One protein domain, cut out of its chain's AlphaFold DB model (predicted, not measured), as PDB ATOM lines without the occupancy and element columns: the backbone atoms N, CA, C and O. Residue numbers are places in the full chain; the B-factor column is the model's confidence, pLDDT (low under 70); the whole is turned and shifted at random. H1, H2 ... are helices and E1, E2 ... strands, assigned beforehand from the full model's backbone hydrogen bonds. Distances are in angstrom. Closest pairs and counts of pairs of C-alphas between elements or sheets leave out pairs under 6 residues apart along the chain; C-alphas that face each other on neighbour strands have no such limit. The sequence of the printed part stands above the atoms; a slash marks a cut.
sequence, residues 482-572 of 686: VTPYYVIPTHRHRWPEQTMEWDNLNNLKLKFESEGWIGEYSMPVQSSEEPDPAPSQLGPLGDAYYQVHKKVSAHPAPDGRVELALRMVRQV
ATOM      1  N   VAL A 482     308.653 222.647 276.394       93.31
ATOM      2  CA  VAL A 482     308.572 222.869 274.938       93.31
ATOM      3  C   VAL A 482     308.470 224.360 274.585       93.31
ATOM      4  O   VAL A 482     308.661 224.761 273.440       93.31
ATOM      5  N   THR A 483     308.212 225.216 275.579       92.19
ATOM      6  CA  THR A 483     308.293 226.676 275.457       92.19
ATOM      7  C   THR A 483     309.151 227.279 276.573       92.19
ATOM      8  O   THR A 483     309.290 226.673 277.639       92.19
ATOM      9  N   PRO A 484     309.737 228.477 276.367       90.31
ATOM     10  CA  PRO A 484     310.405 229.179 277.453       90.31
ATOM     11  C   PRO A 484     309.381 229.646 278.493       90.31
ATOM     12  O   PRO A 484     308.183 229.740 278.223       90.31
ATOM     13  N   TYR A 485     309.869 230.025 279.672       89.69
ATOM     14  CA  TYR A 485     309.032 230.703 280.656       89.69
ATOM     15  C   TYR A 485     308.611 232.094 280.171       89.69
ATOM     16  O   TYR A 485     309.448 232.934 279.835       89.69
ATOM     17  N   TYR A 486     307.310 232.350 280.213       90.88
ATOM     18  CA  TYR A 486     306.697 233.657 280.031       90.88
ATOM     19  C   TYR A 486     306.429 234.274 281.401       90.88
ATOM     20  O   TYR A 486     305.760 233.675 282.244       90.88
ATOM     21  N   VAL A 487     306.973 235.466 281.640       90.75
ATOM     22  CA  VAL A 487     306.795 236.185 282.906       90.75
ATOM     23  C   VAL A 487     305.446 236.888 282.902       90.75
ATOM     24  O   VAL A 487     305.145 237.651 281.986       90.75
ATOM     25  N   ILE A 488     304.657 236.668 283.950       93.00
ATOM     26  CA  ILE A 488     303.346 237.290 284.109       93.00
ATOM     27  C   ILE A 488     303.499 238.669 284.760       93.00
ATOM     28  O   ILE A 488     304.227 238.800 285.745       93.00
ATOM     29  N   PRO A 489     302.815 239.714 284.252       89.19
ATOM     30  CA  PRO A 489     302.814 241.029 284.887       89.19
ATOM     31  C   PRO A 489     302.322 240.985 286.344       89.19
ATOM     32  O   PRO A 489     301.343 240.303 286.652       89.19
ATOM     33  N   THR A 490     302.919 241.794 287.226       87.31
ATOM     34  CA  THR A 490     302.638 241.784 288.681       87.31
ATOM     35  C   THR A 490     301.159 241.958 289.022       87.31
ATOM     36  O   THR A 490     300.613 241.236 289.856       87.31
ATOM     37  N   HIS A 491     300.458 242.839 288.305       87.75
ATOM     38  CA  HIS A 491     299.023 243.086 288.489       87.75
ATOM     39  C   HIS A 491     298.124 241.888 288.117       87.75
ATOM     40  O   HIS A 491     296.933 241.890 288.429       87.75
ATOM     41  N   ARG A 492     298.675 240.861 287.459       89.31
ATOM     42  CA  ARG A 492     297.984 239.630 287.051       89.31
ATOM     43  C   ARG A 492     298.376 238.401 287.872       89.31
ATOM     44  O   ARG A 492     297.776 237.352 287.670       89.31
ATOM     45  N   HIS A 493     299.295 238.512 288.838       89.88
ATOM     46  CA  HIS A 493     299.759 237.374 289.652       89.88
ATOM     47  C   HIS A 493     298.633 236.606 290.370       89.88
ATOM     48  O   HIS A 493     298.789 235.420 290.643       89.88
ATOM     49  N   ARG A 494     297.500 237.258 290.675       87.25
ATOM     50  CA  ARG A 494     296.334 236.607 291.306       87.25
ATOM     51  C   ARG A 494     295.533 235.712 290.359       87.25
ATOM     52  O   ARG A 494     294.843 234.823 290.839       87.25
ATOM     53  N   TRP A 495     295.595 235.976 289.054       90.12
ATOM     54  CA  TRP A 495     294.785 235.305 288.033       90.12
ATOM     55  C   TRP A 495     295.620 235.003 286.777       90.12
ATOM     56  O   TRP A 495     295.261 235.463 285.688       90.12
ATOM     57  N   PRO A 496     296.758 234.289 286.897       90.75
ATOM     58  CA  PRO A 496     297.609 233.982 285.752       90.75
ATOM     59  C   PRO A 496     296.865 233.165 284.687       90.75
ATOM     60  O   PRO A 496     297.149 233.318 283.507       90.75
ATOM     61  N   GLU A 497     295.853 232.385 285.068       93.00
ATOM     62  CA  GLU A 497     295.008 231.608 284.157       93.00
ATOM     63  C   GLU A 497     294.042 232.472 283.319       93.00
ATOM     64  O   GLU A 497     293.427 231.978 282.383       93.00
ATOM     65  N   GLN A 498     293.898 233.766 283.635       93.00
ATOM     66  CA  GLN A 498     293.072 234.735 282.890       93.00
ATOM     67  C   GLN A 498     293.935 235.731 282.094       93.00
ATOM     68  O   GLN A 498     293.552 236.892 281.880       93.00
ATOM     69  N   THR A 499     295.155 235.321 281.748       93.62
ATOM     70  CA  THR A 499     296.122 236.132 281.004       93.62
ATOM     71  C   THR A 499     296.211 235.692 279.549       93.62
ATOM     72  O   THR A 499     295.925 234.546 279.212       93.62
ATOM     73  N   MET A 500     296.654 236.607 278.686       92.88
ATOM     74  CA  MET A 500     296.877 236.300 277.274       92.88
ATOM     75  C   MET A 500     297.985 235.256 277.109       92.88
ATOM     76  O   MET A 500     297.939 234.435 276.202       92.88
ATOM     77  N   GLU A 501     298.972 235.259 278.005       93.88
ATOM     78  CA  GLU A 501     300.041 234.270 278.067       93.88
ATOM     79  C   GLU A 501     299.487 232.858 278.302       93.88
ATOM     80  O   GLU A 501     299.908 231.925 277.623       93.88
ATOM     81  N   TRP A 502     298.508 232.699 279.200       95.00
ATOM     82  CA  TRP A 502     297.832 231.418 279.424       95.00
ATOM     83  C   TRP A 502     297.050 230.957 278.189       95.00
ATOM     84  O   TRP A 502     297.201 229.813 277.758       95.00
ATOM     85  N   ASP A 503     296.268 231.845 277.570       94.94
ATOM     86  CA  ASP A 503     295.508 231.527 276.352       94.94
ATOM     87  C   ASP A 503     296.436 231.144 275.187       94.94
ATOM     88  O   ASP A 503     296.205 230.155 274.489       94.94
ATOM     89  N   ASN A 504     297.545 231.871 275.017       95.44
ATOM     90  CA  ASN A 504     298.568 231.571 274.018       95.44
ATOM     91  C   ASN A 504     299.208 230.197 274.252       95.44
ATOM     92  O   ASN A 504     299.408 229.447 273.298       95.44
ATOM     93  N   LEU A 505     299.506 229.842 275.505       96.69
ATOM     94  CA  LEU A 505     300.059 228.530 275.846       96.69
ATOM     95  C   LEU A 505     299.059 227.397 275.596       96.69
ATOM     96  O   LEU A 505     299.472 226.338 275.130       96.69
ATOM     97  N   ASN A 506     297.761 227.610 275.824       96.44
ATOM     98  CA  ASN A 506     296.737 226.622 275.470       96.44
ATOM     99  C   ASN A 506     296.586 226.456 273.951       96.44
ATOM    100  O   ASN A 506     296.458 225.334 273.468       96.44
ATOM    101  N   ASN A 507     296.675 227.541 273.179       95.69
ATOM    102  CA  ASN A 507     296.690 227.448 271.717       95.69
ATOM    103  C   ASN A 507     297.936 226.704 271.207       95.69
ATOM    104  O   ASN A 507     297.837 225.872 270.307       95.69
ATOM    105  N   LEU A 508     299.105 226.959 271.805       95.25
ATOM    106  CA  LEU A 508     300.325 226.207 271.502       95.25
ATOM    107  C   LEU A 508     300.200 224.735 271.899       95.25
ATOM    108  O   LEU A 508     300.645 223.879 271.144       95.25
ATOM    109  N   LYS A 509     299.555 224.430 273.029       96.88
ATOM    110  CA  LYS A 509     299.265 223.053 273.439       96.88
ATOM    111  C   LYS A 509     298.477 222.305 272.361       96.88
ATOM    112  O   LYS A 509     298.918 221.241 271.951       96.88
ATOM    113  N   LEU A 510     297.396 222.890 271.838       95.69
ATOM    114  CA  LEU A 510     296.615 222.283 270.747       95.69
ATOM    115  C   LEU A 510     297.463 222.041 269.488       95.69
ATOM    116  O   LEU A 510     297.313 221.021 268.816       95.69
ATOM    117  N   LYS A 511     298.386 222.961 269.173       94.25
ATOM    118  CA  LYS A 511     299.337 222.781 268.069       94.25
ATOM    119  C   LYS A 511     300.252 221.574 268.317       94.25
ATOM    120  O   LYS A 511     300.337 220.711 267.450       94.25
ATOM    121  N   PHE A 512     300.885 221.480 269.482       92.69
ATOM    122  CA  PHE A 512     301.765 220.355 269.826       92.69
ATOM    123  C   PHE A 512     301.025 219.012 269.903       92.69
ATOM    124  O   PHE A 512     301.564 217.978 269.509       92.69
ATOM    125  N   GLU A 513     299.769 219.010 270.348       94.00
ATOM    126  CA  GLU A 513     298.903 217.828 270.292       94.00
ATOM    127  C   GLU A 513     298.668 217.381 268.841       94.00
ATOM    128  O   GLU A 513     298.742 216.190 268.548       94.00
ATOM    129  N   SER A 514     298.490 218.323 267.906       94.62
ATOM    130  CA  SER A 514     298.328 218.004 266.478       94.62
ATOM    131  C   SER A 514     299.597 217.465 265.797       94.62
ATOM    132  O   SER A 514     299.499 216.804 264.766       94.62
ATOM    133  N   GLU A 515     300.781 217.696 266.375       93.00
ATOM    134  CA  GLU A 515     302.056 217.150 265.883       93.00
ATOM    135  C   GLU A 515     302.225 215.653 266.219       93.00
ATOM    136  O   GLU A 515     303.063 214.968 265.625       93.00
ATOM    137  N   GLY A 516     301.410 215.113 267.134       95.31
ATOM    138  CA  GLY A 516     301.317 213.673 267.387       95.31
ATOM    139  C   GLY A 516     302.475 213.068 268.186       95.31
ATOM    140  O   GLY A 516     302.740 211.875 268.044       95.31
ATOM    141  N   TRP A 517     303.165 213.859 269.016       95.50
ATOM    142  CA  TRP A 517     304.204 213.373 269.946       95.50
ATOM    143  C   TRP A 517     303.665 212.501 271.085       95.50
ATOM    144  O   TRP A 517     304.401 211.683 271.639       95.50
ATOM    145  N   ILE A 518     302.386 212.678 271.425       97.19
ATOM    146  CA  ILE A 518     301.636 211.850 272.368       97.19
ATOM    147  C   ILE A 518     300.445 211.257 271.614       97.19
ATOM    148  O   ILE A 518     299.745 211.982 270.905       97.19
ATOM    149  N   GLY A 519     300.224 209.951 271.747       96.00
ATOM    150  CA  GLY A 519     299.166 209.239 271.034       96.00
ATOM    151  C   GLY A 519     299.051 207.770 271.435       96.00
ATOM    152  O   GLY A 519     299.405 207.392 272.548       96.00
ATOM    153  N   GLU A 520     298.539 206.940 270.527       96.06
ATOM    154  CA  GLU A 520     298.202 205.533 270.793       96.06
ATOM    155  C   GLU A 520     299.394 204.658 271.214       96.06
ATOM    156  O   GLU A 520     299.218 203.678 271.935       96.06
ATOM    157  N   TYR A 521     300.608 205.005 270.778       97.25
ATOM    158  CA  TYR A 521     301.819 204.249 271.091       97.25
ATOM    159  C   TYR A 521     302.550 204.773 272.331       97.25
ATOM    160  O   TYR A 521     303.520 204.136 272.763       97.25
ATOM    161  N   SER A 522     302.100 205.891 272.907       97.25
ATOM    162  CA  SER A 522     302.694 206.468 274.111       97.25
ATOM    163  C   SER A 522     302.606 205.504 275.286       97.25
ATOM    164  O   SER A 522     301.604 204.825 275.502       97.25
ATOM    165  N   MET A 523     303.688 205.446 276.053       96.56
ATOM    166  CA  MET A 523     303.757 204.620 277.247       96.56
ATOM    167  C   MET A 523     303.230 205.376 278.472       96.56
ATOM    168  O   MET A 523     303.358 206.605 278.533       96.56
ATOM    169  N   PRO A 524     302.675 204.657 279.465       96.38
ATOM    170  CA  PRO A 524     302.340 205.255 280.746       96.38
ATOM    171  C   PRO A 524     303.573 205.894 281.395       96.38
ATOM    172  O   PRO A 524     304.670 205.339 281.338       96.38
ATOM    173  N   VAL A 525     303.384 207.046 282.032       95.81
ATOM    174  CA  VAL A 525     304.443 207.832 282.670       95.81
ATOM    175  C   VAL A 525     304.040 208.213 284.090       95.81
ATOM    176  O   VAL A 525     302.869 208.462 284.380       95.81
ATOM    177  N   GLN A 526     305.007 208.266 285.004       93.94
ATOM    178  CA  GLN A 526     304.761 208.777 286.350       93.94
ATOM    179  C   GLN A 526     304.556 210.297 286.319       93.94
ATOM    180  O   GLN A 526     305.372 211.067 285.794       93.94
ATOM    181  N   SER A 527     303.435 210.733 286.884       92.00
ATOM    182  CA  SER A 527     303.060 212.146 286.963       92.00
ATOM    183  C   SER A 527     303.907 212.912 287.986       92.00
ATOM    184  O   SER A 527     304.541 212.326 288.856       92.00
ATOM    185  N   SER A 528     303.945 214.241 287.882       91.50
ATOM    186  CA  SER A 528     304.574 215.100 288.895       91.50
ATOM    187  C   SER A 528     304.113 216.542 288.726       91.50
ATOM    188  O   SER A 528     304.029 217.019 287.593       91.50
ATOM    189  N   GLU A 529     303.893 217.260 289.823       85.06
ATOM    190  CA  GLU A 529     303.483 218.671 289.772       85.06
ATOM    191  C   GLU A 529     304.618 219.601 289.320       85.06
ATOM    192  O   GLU A 529     304.406 220.515 288.518       85.06
ATOM    193  N   GLU A 530     305.835 219.322 289.782       84.06
ATOM    194  CA  GLU A 530     307.031 220.097 289.459       84.06
ATOM    195  C   GLU A 530     307.786 219.493 288.263       84.06
ATOM    196  O   GLU A 530     307.759 218.271 288.075       84.06
ATOM    197  N   PRO A 531     308.440 220.323 287.429       83.00
ATOM    198  CA  PRO A 531     309.324 219.854 286.372       83.00
ATOM    199  C   PRO A 531     310.570 219.201 286.963       83.00
ATOM    200  O   PRO A 531     311.113 219.662 287.972       83.00
ATOM    201  N   ASP A 532     311.037 218.159 286.281       75.75
ATOM    202  CA  ASP A 532     312.242 217.413 286.622       75.75
ATOM    203  C   ASP A 532     312.222 216.901 288.095       75.75
ATOM    204  O   ASP A 532     313.114 217.210 288.891       75.75
ATOM    205  N   PRO A 533     311.194 216.156 288.528       85.25
ATOM    206  CA  PRO A 533     311.089 215.657 289.901       85.25
ATOM    207  C   PRO A 533     312.263 214.730 290.261       85.25
ATOM    208  O   PRO A 533     312.782 214.011 289.408       85.25
ATOM    209  N   ALA A 534     312.669 214.714 291.533       81.56
ATOM    210  CA  ALA A 534     313.441 213.588 292.062       81.56
ATOM    211  C   ALA A 534     312.566 212.316 292.053       81.56
ATOM    212  O   ALA A 534     311.341 212.444 292.143       81.56
ATOM    213  N   PRO A 535     313.145 211.101 291.996       84.31
ATOM    214  CA  PRO A 535     312.369 209.856 292.026       84.31
ATOM    215  C   PRO A 535     311.352 209.793 293.176       84.31
ATOM    216  O   PRO A 535     310.189 209.455 292.976       84.31
ATOM    217  N   SER A 536     311.743 210.249 294.366       83.19
ATOM    218  CA  SER A 536     310.869 210.375 295.544       83.19
ATOM    219  C   SER A 536     309.662 211.323 295.395       83.19
ATOM    220  O   SER A 536     308.751 211.286 296.221       83.19
ATOM    221  N   GLN A 537     309.633 212.176 294.369       86.00
ATOM    222  CA  GLN A 537     308.562 213.142 294.086       86.00
ATOM    223  C   GLN A 537     307.626 212.682 292.958       86.00
ATOM    224  O   GLN A 537     306.717 213.420 292.566       86.00
ATOM    225  N   LEU A 538     307.856 211.488 292.409       90.75
ATOM    226  CA  LEU A 538     307.033 210.927 291.349       90.75
ATOM    227  C   LEU A 538     305.685 210.454 291.902       90.75
ATOM    228  O   LEU A 538     305.589 209.764 292.916       90.75
ATOM    229  N   GLY A 539     304.627 210.871 291.217       91.12
ATOM    230  CA  GLY A 539     303.251 210.491 291.488       91.12
ATOM    231  C   GLY A 539     302.867 209.160 290.831       91.12
ATOM    232  O   GLY A 539     303.720 208.414 290.340       91.12
ATOM    233  N   PRO A 540     301.561 208.843 290.790       92.75
ATOM    234  CA  PRO A 540     301.083 207.617 290.169       92.75
ATOM    235  C   PRO A 540     301.368 207.596 288.664       92.75
ATOM    236  O   PRO A 540     301.489 208.642 288.010       92.75
ATOM    237  N   LEU A 541     301.430 206.375 288.134       94.81
ATOM    238  CA  LEU A 541     301.503 206.092 286.707       94.81
ATOM    239  C   LEU A 541     300.186 206.502 286.029       94.81
ATOM    240  O   LEU A 541     299.106 206.154 286.511       94.81
ATOM    241  N   GLY A 542     300.279 207.228 284.921       94.88
ATOM    242  CA  GLY A 542     299.135 207.661 284.124       94.88
ATOM    243  C   GLY A 542     299.522 207.903 282.670       94.88
ATOM    244  O   GLY A 542     300.613 207.530 282.241       94.88
ATOM    245  N   ASP A 543     298.626 208.524 281.911       96.12
ATOM    246  CA  ASP A 543     298.870 208.830 280.502       96.12
ATOM    247  C   ASP A 543     299.915 209.940 280.344       96.12
ATOM    248  O   ASP A 543     300.040 210.819 281.198       96.12
ATOM    249  N   ALA A 544     300.649 209.923 279.231       97.00
ATOM    250  CA  ALA A 544     301.492 211.044 278.826       97.00
ATOM    251  C   ALA A 544     300.642 212.303 278.580       97.00
ATOM    252  O   ALA A 544     299.512 212.217 278.096       97.00
ATOM    253  N   TYR A 545     301.174 213.486 278.898       96.25
ATOM    254  CA  TYR A 545     300.380 214.714 278.856       96.25
ATOM    255  C   TYR A 545     301.170 215.981 278.521       96.25
ATOM    256  O   TYR A 545     302.366 216.108 278.780       96.25
ATOM    257  N   TYR A 546     300.424 216.969 278.019       96.44
ATOM    258  CA  TYR A 546     300.834 218.368 277.965       96.44
ATOM    259  C   TYR A 546     300.162 219.179 279.069       96.44
ATOM    260  O   TYR A 546     298.939 219.112 279.260       96.44
ATOM    261  N   GLN A 547     300.936 220.026 279.741       95.19
ATOM    262  CA  GLN A 547     300.447 220.878 280.819       95.19
ATOM    263  C   GLN A 547     301.027 222.287 280.724       95.19
ATOM    264  O   GLN A 547     302.229 222.469 280.532       95.19
ATOM    265  N   VAL A 548     300.177 223.295 280.926       95.62
ATOM    266  CA  VAL A 548     300.655 224.644 281.239       95.62
ATOM    267  C   VAL A 548     301.145 224.633 282.683       95.62
ATOM    268  O   VAL A 548     300.352 224.578 283.623       95.62
ATOM    269  N   HIS A 549     302.462 224.625 282.858       93.75
ATOM    270  CA  HIS A 549     303.104 224.645 284.160       93.75
ATOM    271  C   HIS A 549     303.216 226.085 284.669       93.75
ATOM    272  O   HIS A 549     303.661 226.986 283.953       93.75
ATOM    273  N   LYS A 550     302.822 226.286 285.927       92.94
ATOM    274  CA  LYS A 550     302.854 227.571 286.622       92.94
ATOM    275  C   LYS A 550     303.908 227.529 287.717       92.94
ATOM    276  O   LYS A 550     303.749 226.804 288.692       92.94
ATOM    277  N   LYS A 551     304.914 228.392 287.603       90.06
ATOM    278  CA  LYS A 551     305.929 228.591 288.634       90.06
ATOM    279  C   LYS A 551     305.665 229.880 289.400       90.06
ATOM    280  O   LYS A 551     305.599 230.956 288.809       90.06
ATOM    281  N   VAL A 552     305.581 229.782 290.724       88.56
ATOM    282  CA  VAL A 552     305.429 230.936 291.620       88.56
ATOM    283  C   VAL A 552     306.680 231.063 292.480       88.56
ATOM    284  O   VAL A 552     307.029 230.155 293.223       88.56
ATOM    285  N   SER A 553     307.371 232.196 292.376       85.25
ATOM    286  CA  SER A 553     308.549 232.518 293.184       85.25
ATOM    287  C   SER A 553     308.229 233.671 294.129       85.25
ATOM    288  O   SER A 553     307.756 234.717 293.697       85.25
ATOM    289  N   ALA A 554     308.524 233.512 295.420       81.75
ATOM    290  CA  ALA A 554     308.300 234.562 296.419       81.75
ATOM    291  C   ALA A 554     309.288 235.745 296.302       81.75
ATOM    292  O   ALA A 554     309.070 236.792 296.902       81.75
ATOM    293  N   HIS A 555     310.373 235.585 295.537       74.56
ATOM    294  CA  HIS A 555     311.363 236.627 295.259       74.56
ATOM    295  C   HIS A 555     311.329 237.046 293.778       74.56
ATOM    296  O   HIS A 555     311.179 236.178 292.912       74.56
ATOM    297  N   PRO A 556     311.525 238.344 293.469       71.56
ATOM    298  CA  PRO A 556     311.823 239.439 294.401       71.56
ATOM    299  C   PRO A 556     310.587 239.911 295.191       71.56
ATOM    300  O   PRO A 556     309.483 239.983 294.659       71.56
ATOM    301  N   ALA A 557     310.775 240.241 296.470       66.06
ATOM    302  CA  ALA A 557     309.737 240.867 297.292       66.06
ATOM    303  C   ALA A 557     309.469 242.322 296.831       66.06
ATOM    304  O   ALA A 557     310.392 242.957 296.314       66.06
ATOM    305  N   PRO A 558     308.258 242.884 297.038       73.88
ATOM    306  CA  PRO A 558     307.106 242.306 297.746       73.88
ATOM    307  C   PRO A 558     306.150 241.478 296.867       73.88
ATOM    308  O   PRO A 558     305.355 240.717 297.411       73.88
ATOM    309  N   ASP A 559     306.224 241.603 295.538       76.31
ATOM    310  CA  ASP A 559     305.193 241.080 294.624       76.31
ATOM    311  C   ASP A 559     305.469 239.658 294.101       76.31
ATOM    312  O   ASP A 559     304.594 239.039 293.486       76.31
ATOM    313  N   GLY A 560     306.674 239.133 294.342       85.94
ATOM    314  CA  GLY A 560     307.125 237.845 293.824       85.94
ATOM    315  C   GLY A 560     307.259 237.838 292.299       85.94
ATOM    316  O   GLY A 560     307.357 238.877 291.645       85.94
ATOM    317  N   ARG A 561     307.264 236.641 291.716       89.31
ATOM    318  CA  ARG A 561     307.304 236.411 290.268       89.31
ATOM    319  C   ARG A 561     306.445 235.203 289.919       89.31
ATOM    320  O   ARG A 561     306.641 234.131 290.489       89.31
ATOM    321  N   VAL A 562     305.527 235.366 288.971       91.69
ATOM    322  CA  VAL A 562     304.760 234.259 288.388       91.69
ATOM    323  C   VAL A 562     305.224 234.045 286.954       91.69
ATOM    324  O   VAL A 562     305.334 234.996 286.183       91.69
ATOM    325  N   GLU A 563     305.516 232.800 286.599       92.81
ATOM    326  CA  GLU A 563     305.951 232.418 285.259       92.81
ATOM    327  C   GLU A 563     305.131 231.230 284.755       92.81
ATOM    328  O   GLU A 563     304.805 230.329 285.529       92.81
ATOM    329  N   LEU A 564     304.830 231.215 283.458       95.06
ATOM    330  CA  LEU A 564     304.126 230.121 282.794       95.06
ATOM    331  C   LEU A 564     304.994 229.503 281.699       95.06
ATOM    332  O   LEU A 564     305.689 230.224 280.989       95.06
ATOM    333  N   ALA A 565     304.922 228.189 281.526       94.44
ATOM    334  CA  ALA A 565     305.544 227.479 280.409       94.44
ATOM    335  C   ALA A 565     304.663 226.302 279.976       94.44
ATOM    336  O   ALA A 565     303.859 225.802 280.759       94.44
ATOM    337  N   LEU A 566     304.816 225.849 278.733       96.00
ATOM    338  CA  LEU A 566     304.207 224.611 278.261       96.00
ATOM    339  C   LEU A 566     305.203 223.476 278.477       96.00
ATOM    340  O   LEU A 566     306.360 223.557 278.060       96.00
ATOM    341  N   ARG A 567     304.729 222.428 279.137       95.44
ATOM    342  CA  ARG A 567     305.488 221.254 279.540       95.44
ATOM    343  C   ARG A 567     304.895 220.017 278.878       95.44
ATOM    344  O   ARG A 567     303.671 219.891 278.823       95.44
ATOM    345  N   MET A 568     305.751 219.116 278.414       96.31
ATOM    346  CA  MET A 568     305.393 217.782 277.941       96.31
ATOM    347  C   MET A 568     306.020 216.747 278.872       96.31
ATOM    348  O   MET A 568     307.211 216.833 279.164       96.31
ATOM    349  N   VAL A 569     305.219 215.786 279.327       96.50
ATOM    350  CA  VAL A 569     305.669 214.677 280.173       96.50
ATOM    351  C   VAL A 569     305.249 213.364 279.534       96.50
ATOM    352  O   VAL A 569     304.059 213.135 279.309       96.50
ATOM    353  N   ARG A 570     306.221 212.498 279.251       96.25
ATOM    354  CA  ARG A 570     305.991 211.187 278.636       96.25
ATOM    355  C   ARG A 570     307.098 210.199 278.988       96.25
ATOM    356  O   ARG A 570     308.139 210.580 279.511       96.25
ATOM    357  N   GLN A 571     306.861 208.929 278.694       96.31
ATOM    358  CA  GLN A 571     307.864 207.879 278.804       96.31
ATOM    359  C   GLN A 571     308.383 207.538 277.402       96.31
ATOM    360  O   GLN A 571     307.577 207.331 276.492       96.31
ATOM    361  N   VAL A 572     309.706 207.507 277.231       96.06
ATOM    362  CA  VAL A 572     310.395 207.296 275.947       96.06
ATOM    363  C   VAL A 572     311.439 206.189 276.095       96.06
ATOM    364  O   VAL A 572     311.962 205.944 277.182       96.06
TER     365      VAL A 572
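AT A GLANCE: This is residues 482 to 572 of the 686 residues of an uncharacterized protein of Marinobacter hydrocarbonoclasticus (strain ATCC 49840 / DSM 8798 / SP17) (UniProt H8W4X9). This domain has little regular structure: a long two-stranded hairpin, E1 and E2, has the helix H1 packed over one face, and the long loop of residues 515 to 544 leads from H1 round to the other face. The stretch before H1 pairs briefly with E2, residues 486 to 487 with 563 to 564, antiparallel. The printed 91 residues hold H1, E1, E2 in that order, class mixed, with 36 residues in named elements. The whole is flat, 45 by 32 by 17 A, and only just compact, close to loose, with a radius of gyration of the C-alphas of 14.7 A.

IN THESE COORDINATES: Find C-alpha 545 at (300.380, 214.714, 278.856), where E1, residues 545 to 553, begins; E2, residues 561 to 572, runs 32.6 A to C-alpha 572 at (310.395, 207.296, 275.947). H1, residues 500 to 514, is 21.3 A long.

HOW THE PARTS SIT: E1 and E2 form an antiparallel hairpin at 148 degrees; look at N 549 and O 565, 2.8 A. H1 comes closest to E2 at the C-alphas of Leu 505 and Leu 566, 6.2 A, and to E1 at those of Leu 505 and Val 548, 6.7 A. In H1 every O i to N i+4 pair is within hydrogen-bond range.

THE WHOLE: The C-alphas farthest apart, Tyr 521 and Pro 558, are 46.8 A apart. The printed part has no cut; the link from H1 to E1 is long, and residue 557 is under pLDDT 70.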